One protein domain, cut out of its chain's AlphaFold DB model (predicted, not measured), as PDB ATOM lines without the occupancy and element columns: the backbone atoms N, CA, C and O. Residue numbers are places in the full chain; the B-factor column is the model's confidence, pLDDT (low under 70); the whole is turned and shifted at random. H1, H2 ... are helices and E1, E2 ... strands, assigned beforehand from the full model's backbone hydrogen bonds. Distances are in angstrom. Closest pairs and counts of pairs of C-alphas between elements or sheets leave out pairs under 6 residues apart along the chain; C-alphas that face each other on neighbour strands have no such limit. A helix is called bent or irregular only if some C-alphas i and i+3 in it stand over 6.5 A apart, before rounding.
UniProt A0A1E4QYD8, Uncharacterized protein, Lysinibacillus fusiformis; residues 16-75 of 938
ATOM      1  N   GLN A  16     173.433 171.285 220.014       58.50
ATOM      2  CA  GLN A  16     172.538 170.168 219.685       58.50
ATOM      3  C   GLN A  16     171.096 170.641 219.497       58.50
ATOM      4  O   GLN A  16     170.466 170.247 218.522       58.50
ATOM      5  N   LEU A  17     170.609 171.526 220.376       57.88
ATOM      6  CA  LEU A  17     169.270 172.100 220.259       57.88
ATOM      7  C   LEU A  17     169.130 172.928 218.973       57.88
ATOM      8  O   LEU A  17     168.168 172.762 218.236       57.88
ATOM      9  N   MET A  18     170.131 173.758 218.663       57.41
ATOM     10  CA  MET A  18     170.146 174.592 217.461       57.41
ATOM     11  C   MET A  18     170.224 173.747 216.181       57.41
ATOM     12  O   MET A  18     169.546 174.060 215.206       57.41
ATOM     13  N   ASN A  19     170.981 172.645 216.183       68.06
ATOM     14  CA  ASN A  19     171.013 171.713 215.053       68.06
ATOM     15  C   ASN A  19     169.701 170.925 214.899       68.06
ATOM     16  O   ASN A  19     169.272 170.692 213.771       68.06
ATOM     17  N   GLU A  20     169.032 170.546 215.993       69.06
ATOM     18  CA  GLU A  20     167.701 169.923 215.934       69.06
ATOM     19  C   GLU A  20     166.621 170.901 215.450       69.06
ATOM     20  O   GLU A  20     165.769 170.521 214.647       69.06
ATOM     21  N   GLU A  21     166.654 172.159 215.892       68.12
ATOM     22  CA  GLU A  21     165.720 173.199 215.450       68.12
ATOM     23  C   GLU A  21     165.932 173.563 213.979       68.12
ATOM     24  O   GLU A  21     164.959 173.608 213.225       68.12
ATOM     25  N   LEU A  22     167.183 173.730 213.536       69.44
ATOM     26  CA  LEU A  22     167.508 173.961 212.124       69.44
ATOM     27  C   LEU A  22     167.101 172.774 211.244       69.44
ATOM     28  O   LEU A  22     166.578 172.981 210.151       69.44
ATOM     29  N   PHE A  23     167.279 171.541 211.722       74.88
ATOM     30  CA  PHE A  23     166.844 170.347 210.996       74.88
ATOM     31  C   PHE A  23     165.315 170.261 210.885       74.88
ATOM     32  O   PHE A  23     164.792 169.979 209.809       74.88
ATOM     33  N   ARG A  24     164.574 170.567 211.959       70.31
ATOM     34  CA  ARG A  24     163.099 170.623 211.925       70.31
ATOM     35  C   ARG A  24     162.579 171.741 211.027       70.31
ATOM     36  O   ARG A  24     161.577 171.541 210.347       70.31
ATOM     37  N   LEU A  25     163.253 172.891 211.017       71.56
ATOM     38  CA  LEU A  25     162.920 174.006 210.135       71.56
ATOM     39  C   LEU A  25     163.183 173.647 208.668       71.56
ATOM     40  O   LEU A  25     162.373 173.957 207.805       71.56
ATOM     41  N   PHE A  26     164.284 172.947 208.385       76.00
ATOM     42  CA  PHE A  26     164.567 172.433 207.048       76.00
ATOM     43  C   PHE A  26     163.500 171.429 206.596       76.00
ATOM     44  O   PHE A  26     162.932 171.595 205.523       76.00
ATOM     45  N   GLU A  27     163.156 170.432 207.414       77.00
ATOM     46  CA  GLU A  27     162.135 169.433 207.062       77.00
ATOM     47  C   GLU A  27     160.717 170.032 206.932       77.00
ATOM     48  O   GLU A  27     159.886 169.492 206.198       77.00
ATOM     49  N   SER A  28     160.421 171.167 207.580       75.88
ATOM     50  CA  SER A  28     159.134 171.855 207.412       75.88
ATOM     51  C   SER A  28     159.029 172.641 206.097       75.88
ATOM     52  O   SER A  28     157.933 172.741 205.544       75.88
ATOM     53  N   ILE A  29     160.145 173.135 205.548       76.75
ATOM     54  CA  ILE A  29     160.173 173.901 204.285       76.75
ATOM     55  C   ILE A  29     160.681 173.100 203.083       76.75
ATOM     56  O   ILE A  29     160.495 173.527 201.948       76.75
ATOM     57  N   ARG A  30     161.298 171.933 203.295       81.12
ATOM     58  CA  ARG A  30     161.764 171.034 202.228       81.12
ATOM     59  C   ARG A  30     160.683 170.743 201.173       81.12
ATOM     60  O   ARG A  30     161.033 170.737 199.995       81.12
ATOM     61  N   PRO A  31     159.397 170.536 201.530       81.81
ATOM     62  CA  PRO A  31     158.351 170.281 200.543       81.81
ATOM     63  C   PRO A  31     157.867 171.526 199.789       81.81
ATOM     64  O   PRO A  31     157.087 171.374 198.856       81.81
ATOM     65  N   LEU A  32     158.302 172.739 200.161       78.38
ATOM     66  CA  LEU A  32     157.671 174.005 199.764       78.38
ATOM     67  C   LEU A  32     157.515 174.181 198.252       78.38
ATOM     68  O   LEU A  32     156.503 174.716 197.816       78.38
ATOM     69  N   LEU A  33     158.499 173.734 197.475       78.00
ATOM     70  CA  LEU A  33     158.540 173.887 196.018       78.00
ATOM     71  C   LEU A  33     158.635 172.539 195.290       78.00
ATOM     72  O   LEU A  33     159.072 172.495 194.144       78.00
ATOM     73  N   LEU A  34     158.299 171.436 195.965       82.62
ATOM     74  CA  LEU A  34     158.254 170.124 195.323       82.62
ATOM     75  C   LEU A  34     156.936 169.950 194.571       82.62
ATOM     76  O   LEU A  34     155.884 170.379 195.041       82.62
ATOM     77  N   ASP A  35     156.987 169.264 193.435       78.25
ATOM     78  CA  ASP A  35     155.782 168.877 192.711       78.25
ATOM     79  C   ASP A  35     155.008 167.789 193.469       78.25
ATOM     80  O   ASP A  35     155.569 167.009 194.250       78.25
ATOM     81  N   ALA A  36     153.695 167.725 193.236       76.50
ATOM     82  CA  ALA A  36     152.877 166.642 193.763       76.50
ATOM     83  C   ALA A  36     153.326 165.299 193.165       76.50
ATOM     84  O   ALA A  36     153.613 165.195 191.973       76.50
ATOM     85  N   LEU A  37     153.365 164.254 193.993       73.81
ATOM     86  CA  LEU A  37     153.638 162.902 193.511       73.81
ATOM     87  C   LEU A  37     152.437 162.383 192.713       73.81
ATOM     88  O   LEU A  37     151.293 162.560 193.137       73.81
ATOM     89  N   ASP A  38     152.693 161.696 191.597       64.62
ATOM     90  CA  ASP A  38     151.642 161.138 190.743       64.62
ATOM     91  C   ASP A  38     150.644 160.292 191.552       64.62
ATOM     92  O   ASP A  38     150.995 159.297 192.193       64.62
ATOM     93  N   GLY A  39     149.374 160.707 191.527       66.38
ATOM     94  CA  GLY A  39     148.279 160.044 192.238       66.38
ATOM     95  C   GLY A  39     148.141 160.385 193.730       66.38
ATOM     96  O   GLY A  39     147.324 159.751 194.401       66.38
ATOM     97  N   LYS A  40     148.889 161.363 194.263       70.94
ATOM     98  CA  LYS A  40     148.754 161.881 195.640       70.94
ATOM     99  C   LYS A  40     148.379 163.372 195.654       70.94
ATOM    100  O   LYS A  40     148.652 164.101 194.710       70.94
ATOM    101  N   ASP A  41     147.779 163.830 196.754       70.38
ATOM    102  CA  ASP A  41     147.274 165.209 196.936       70.38
ATOM    103  C   ASP A  41     148.373 166.237 197.316       70.38
ATOM    104  O   ASP A  41     148.091 167.281 197.898       70.38
ATOM    105  N   GLY A  42     149.646 165.919 197.046       82.69
ATOM    106  CA  GLY A  42     150.816 166.755 197.345       82.69
ATOM    107  C   GLY A  42     152.113 165.949 197.546       82.69
ATOM    108  O   GLY A  42     152.102 164.719 197.420       82.69
ATOM    109  N   PRO A  43     153.248 166.614 197.840       85.31
ATOM    110  CA  PRO A  43     154.535 165.967 198.096       85.31
ATOM    111  C   PRO A  43     154.550 165.211 199.436       85.31
ATOM    112  O   PRO A  43     153.713 165.436 200.314       85.31
ATOM    113  N   GLU A  44     155.520 164.308 199.614       82.19
ATOM    114  CA  GLU A  44     155.696 163.563 200.866       82.19
ATOM    115  C   GLU A  44     156.266 164.442 201.991       82.19
ATOM    116  O   GLU A  44     157.328 165.060 201.858       82.19
ATOM    117  N   SER A  45     155.573 164.448 203.134       81.94
ATOM    118  CA  SER A  45     156.041 165.045 204.384       81.94
ATOM    119  C   SER A  45     155.687 164.155 205.574       81.94
ATOM    120  O   SER A  45     154.638 163.520 205.602       81.94
ATOM    121  N   GLU A  46     156.559 164.133 206.579       77.25
ATOM    122  CA  GLU A  46     156.323 163.470 207.869       77.25
ATOM    123  C   GLU A  46     156.240 164.476 209.029       77.25
ATOM    124  O   GLU A  46     156.115 164.087 210.199       77.25
ATOM    125  N   THR A  47     156.299 165.775 208.721       79.06
ATOM    126  CA  THR A  47     156.404 166.859 209.700       79.06
ATOM    127  C   THR A  47     155.110 167.668 209.724       79.06
ATOM    128  O   THR A  47     154.670 168.213 208.716       79.06
ATOM    129  N   GLN A  48     154.470 167.732 210.897       80.25
ATOM    130  CA  GLN A  48     153.282 168.563 211.109       80.25
ATOM    131  C   GLN A  48     153.623 170.024 210.818       80.25
ATOM    132  O   GLN A  48     154.615 170.539 211.332       80.25
ATOM    133  N   GLY A  49     152.773 170.702 210.057       72.88
ATOM    134  CA  GLY A  49     152.958 172.116 209.760       72.88
ATOM    135  C   GLY A  49     153.918 172.394 208.603       72.88
ATOM    136  O   GLY A  49     154.171 173.566 208.332       72.88
ATOM    137  N   SER A  50     154.441 171.372 207.905       84.50
ATOM    138  CA  SER A  50     155.222 171.604 206.682       84.50
ATOM    139  C   SER A  50     154.422 172.421 205.681       84.50
ATOM    140  O   SER A  50     153.204 172.287 205.637       84.50
ATOM    141  N   LEU A  51     155.094 173.240 204.879       80.75
ATOM    142  CA  LEU A  51     154.456 174.084 203.875       80.75
ATOM    143  C   LEU A  51     154.715 173.541 202.474       80.75
ATOM    144  O   LEU A  51     155.806 173.053 202.186       80.75
ATOM    145  N   TRP A  52     153.708 173.654 201.616       86.75
ATOM    146  CA  TRP A  52     153.783 173.324 200.197       86.75
ATOM    147  C   TRP A  52     153.034 174.373 199.383       86.75
ATOM    148  O   TRP A  52     151.876 174.676 199.673       86.75
ATOM    149  N   LEU A  53     153.708 174.942 198.387       79.12
ATOM    150  CA  LEU A  53     153.103 175.814 197.394       79.12
ATOM    151  C   LEU A  53     152.719 174.966 196.179       79.12
ATOM    152  O   LEU A  53     153.568 174.630 195.355       79.12
ATOM    153  N   ASP A  54     151.430 174.652 196.065       78.94
ATOM    154  CA  ASP A  54     150.856 174.010 194.885       78.94
ATOM    155  C   ASP A  54     150.848 175.041 193.750       78.94
ATOM    156  O   ASP A  54     149.918 175.838 193.615       78.94
ATOM    157  N   GLN A  55     151.928 175.084 192.965       69.69
ATOM    158  CA  GLN A  55     152.096 176.072 191.894       69.69
ATOM    159  C   GLN A  55     151.066 175.899 190.773       69.69
ATOM    160  O   GLN A  55     150.704 176.884 190.131       69.69
ATOM    161  N   ALA A  56     150.560 174.680 190.562       68.06
ATOM    162  CA  ALA A  56     149.563 174.401 189.536       68.06
ATOM    163  C   ALA A  56     148.198 175.011 189.886       68.06
ATOM    164  O   ALA A  56     147.501 175.505 189.000       68.06
ATOM    165  N   LYS A  57     147.826 175.007 191.171       66.44
ATOM    166  CA  LYS A  57     146.579 175.624 191.664       66.44
ATOM    167  C   LYS A  57     146.776 177.014 192.270       66.44
ATOM    168  O   LYS A  57     145.798 177.697 192.551       66.44
ATOM    169  N   ASN A  58     148.026 177.450 192.437       67.12
ATOM    170  CA  ASN A  58     148.414 178.682 193.123       67.12
ATOM    171  C   ASN A  58     147.857 178.753 194.566       67.12
ATOM    172  O   ASN A  58     147.364 179.791 195.011       67.12
ATOM    173  N   GLU A  59     147.952 177.636 195.296       75.81
ATOM    174  CA  GLU A  59     147.480 177.479 196.681       75.81
ATOM    175  C   GLU A  59     148.661 177.213 197.629       75.81
ATOM    176  O   GLU A  59     149.537 176.402 197.326       75.81
ATOM    177  N   LEU A  60     148.680 177.851 198.806       76.56
ATOM    178  CA  LEU A  60     149.628 177.509 199.873       76.56
ATOM    179  C   LEU A  60     148.943 176.576 200.870       76.56
ATOM    180  O   LEU A  60     147.918 176.923 201.466       76.56
ATOM    181  N   LYS A  61     149.536 175.407 201.087       83.94
ATOM    182  CA  LYS A  61     148.998 174.345 201.937       83.94
ATOM    183  C   LYS A  61     149.944 174.020 203.080       83.94
ATOM    184  O   LYS A  61     151.149 174.268 202.998       83.94
ATOM    185  N   THR A  62     149.394 173.436 204.141       85.38
ATOM    186  CA  THR A  62     150.163 172.868 205.244       85.38
ATOM    187  C   THR A  62     149.847 171.412 205.494       85.38
ATOM    188  O   THR A  62     148.707 170.973 205.357       85.38
ATOM    189  N   PHE A  63     150.870 170.653 205.866       86.00
ATOM    190  CA  PHE A  63     150.721 169.237 206.116       86.00
ATOM    191  C   PHE A  63     150.172 168.971 207.515       86.00
ATOM    192  O   PHE A  63     150.768 169.347 208.532       86.00
ATOM    193  N   ASN A  64     149.051 168.262 207.565       84.12
ATOM    194  CA  ASN A  64     148.440 167.785 208.789       84.12
ATOM    195  C   ASN A  64     148.790 166.309 208.992       84.12
ATOM    196  O   ASN A  64     148.166 165.421 208.412       84.12
ATOM    197  N   LYS A  65     149.790 166.047 209.832       82.50
ATOM    198  CA  LYS A  65     150.312 164.719 210.159       82.50
ATOM    199  C   LYS A  65     149.266 163.812 210.805       82.50
ATOM    200  O   LYS A  65     149.279 162.616 210.541       82.50
ATOM    201  N   GLU A  66     148.359 164.349 211.624       83.25
ATOM    202  CA  GLU A  66     147.313 163.537 212.269       83.25
ATOM    203  C   GLU A  66     146.301 162.984 211.256       83.25
ATOM    204  O   GLU A  66     145.778 161.886 211.436       83.25
ATOM    205  N   ARG A  67     146.042 163.735 210.179       79.69
ATOM    206  CA  ARG A  67     145.111 163.355 209.103       79.69
ATOM    207  C   ARG A  67     145.804 162.811 207.855       79.69
ATOM    208  O   ARG A  67     145.133 162.275 206.981       79.69
ATOM    209  N   ASN A  68     147.127 162.932 207.794       82.31
ATOM    210  CA  ASN A  68     147.973 162.570 206.663       82.31
ATOM    211  C   ASN A  68     147.530 163.221 205.334       82.31
ATOM    212  O   ASN A  68     147.462 162.552 204.304       82.31
ATOM    213  N   GLN A  69     147.201 164.517 205.370       84.88
ATOM    214  CA  GLN A  69     146.713 165.282 204.212       84.88
ATOM    215  C   GLN A  69     147.254 166.720 204.200       84.88
ATOM    216  O   GLN A  69     147.692 167.235 205.232       84.88
ATOM    217  N   TRP A  70     147.188 167.371 203.038       85.06
ATOM    218  CA  TRP A  70     147.524 168.785 202.869       85.06
ATOM    219  C   TRP A  70     146.271 169.653 203.040       85.06
ATOM    220  O   TRP A  70     145.368 169.633 202.209       85.06
ATOM    221  N   ASP A  71     146.220 170.432 204.119       80.75
ATOM    222  CA  ASP A  71     145.144 171.386 204.382       80.75
ATOM    223  C   ASP A  71     145.493 172.739 203.737       80.75
ATOM    224  O   ASP A  71     146.616 173.231 203.851       80.75
ATOM    225  N   THR A  72     144.535 173.368 203.055       79.50
ATOM    226  CA  THR A  72     144.777 174.659 202.392       79.50
ATOM    227  C   THR A  72     144.795 175.791 203.412       79.50
ATOM    228  O   THR A  72     143.834 175.967 204.157       79.50
ATOM    229  N   ILE A  73     145.886 176.563 203.442       71.00
ATOM    230  CA  ILE A  73     145.995 177.775 204.267       71.00
ATOM    231  C   ILE A  73     145.547 178.994 203.459       71.00
ATOM    232  O   ILE A  73     144.823 179.840 203.975       71.00
ATOM    233  N   PHE A  74     145.974 179.083 202.197       66.19
ATOM    234  CA  PHE A  74     145.617 180.167 201.286       66.19
ATOM    235  C   PHE A  74     145.205 179.601 199.927       66.19
ATOM    236  O   PHE A  74     145.974 178.862 199.312       66.19
ATOM    237  N   ASN A  75     144.019 179.987 199.457       56.53
ATOM    238  CA  ASN A  75     143.545 179.793 198.088       56.53
ATOM    239  C   ASN A  75     143.244 181.149 197.429       56.53
ATOM    240  O   ASN A  75     143.175 182.161 198.123       56.53
TER     241      ASN A  75
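This is residues 16 to 75 of the 938 residues of an uncharacterized protein of Lysinibacillus fusiformis (UniProt A0A1E4QYD8). A single straight helix, H1, sticks out with its residues 16 to 23 like a handle from a small compact head, in which a three-stranded sheet stands with a long loop, residues 30 to 50, that folds back over one face of it. The printed part has 60 residues with one named helix and three named strands, in the order H1, E1, E2, E3; the sheet runs E1, E2, E3, antiparallel throughout, and the class is mixed, helices and strands. The whole is compact, with a radius of gyration of the C-alphas of 11.8 A, yet elongated in outline, spanning 38 by 21 by 21 A; the handle makes the length.

H1, residues 16 to 29, has every O i to N i+4 pair within hydrogen-bond range and is not bent. Its residues 16 to 23 stand free. A long link of 21 residues leads to E1, residues 51 to 54. The closest C-alphas of H1 and E1 are those of Ile 29 and Leu 51, 5.7 A apart. E1 forms a hairpin with E2, residues 59 to 64, through a tight link of 4 residues. E1 and E2 are antiparallel, with 140 degrees between their directions; N 61 and O 52 are 2.8 A apart and N 54 and O 59 are 2.9 A apart, both within hydrogen-bond range. E2 and E3, residues 69 to 74, form a second hairpin, also through a tight link of 4 residues. They are antiparallel at 139 degrees, with N 62 and O 71 2.8 A apart and N 71 and O 62 2.8 A apart, both within hydrogen-bond range. The C-alphas of Lys 61 and Thr 72, 4.3 A apart, face each other. E1, E2 and E3 make a meander, each strand the antiparallel neighbour of the one before; E1 and E3 are its edge strands and E2 is the inner one. The sheet is only just strongly twisted, its C-alphas lying up to 4.2 A off their best plane. H1 is on this sheet but only grazes it, with residues 27 to 29.

H1 begins at C-alpha 16 (172.538, 170.168, 219.685), ends at C-alpha 29 (160.173, 173.901, 204.285), and is 20.1 A long. E1, residues 51 to 54, measures 9.7 A, E2, residues 59 to 64, 15.5 A, and E3, residues 69 to 74, 15.2 A. E3 ends at C-alpha 74 (145.617, 180.167, 201.286).

The two C-alphas farthest apart are those of Gln 16 and Lys 57, 38.6 A. Without residues 16 to 23, the body spans 26 by 19 by 19 A. The printed part has no cut. The mean pLDDT of the printed part is 75.7; residues 16 to 22, 38 to 39, 55 to 58 and 74 to 75 are under 70.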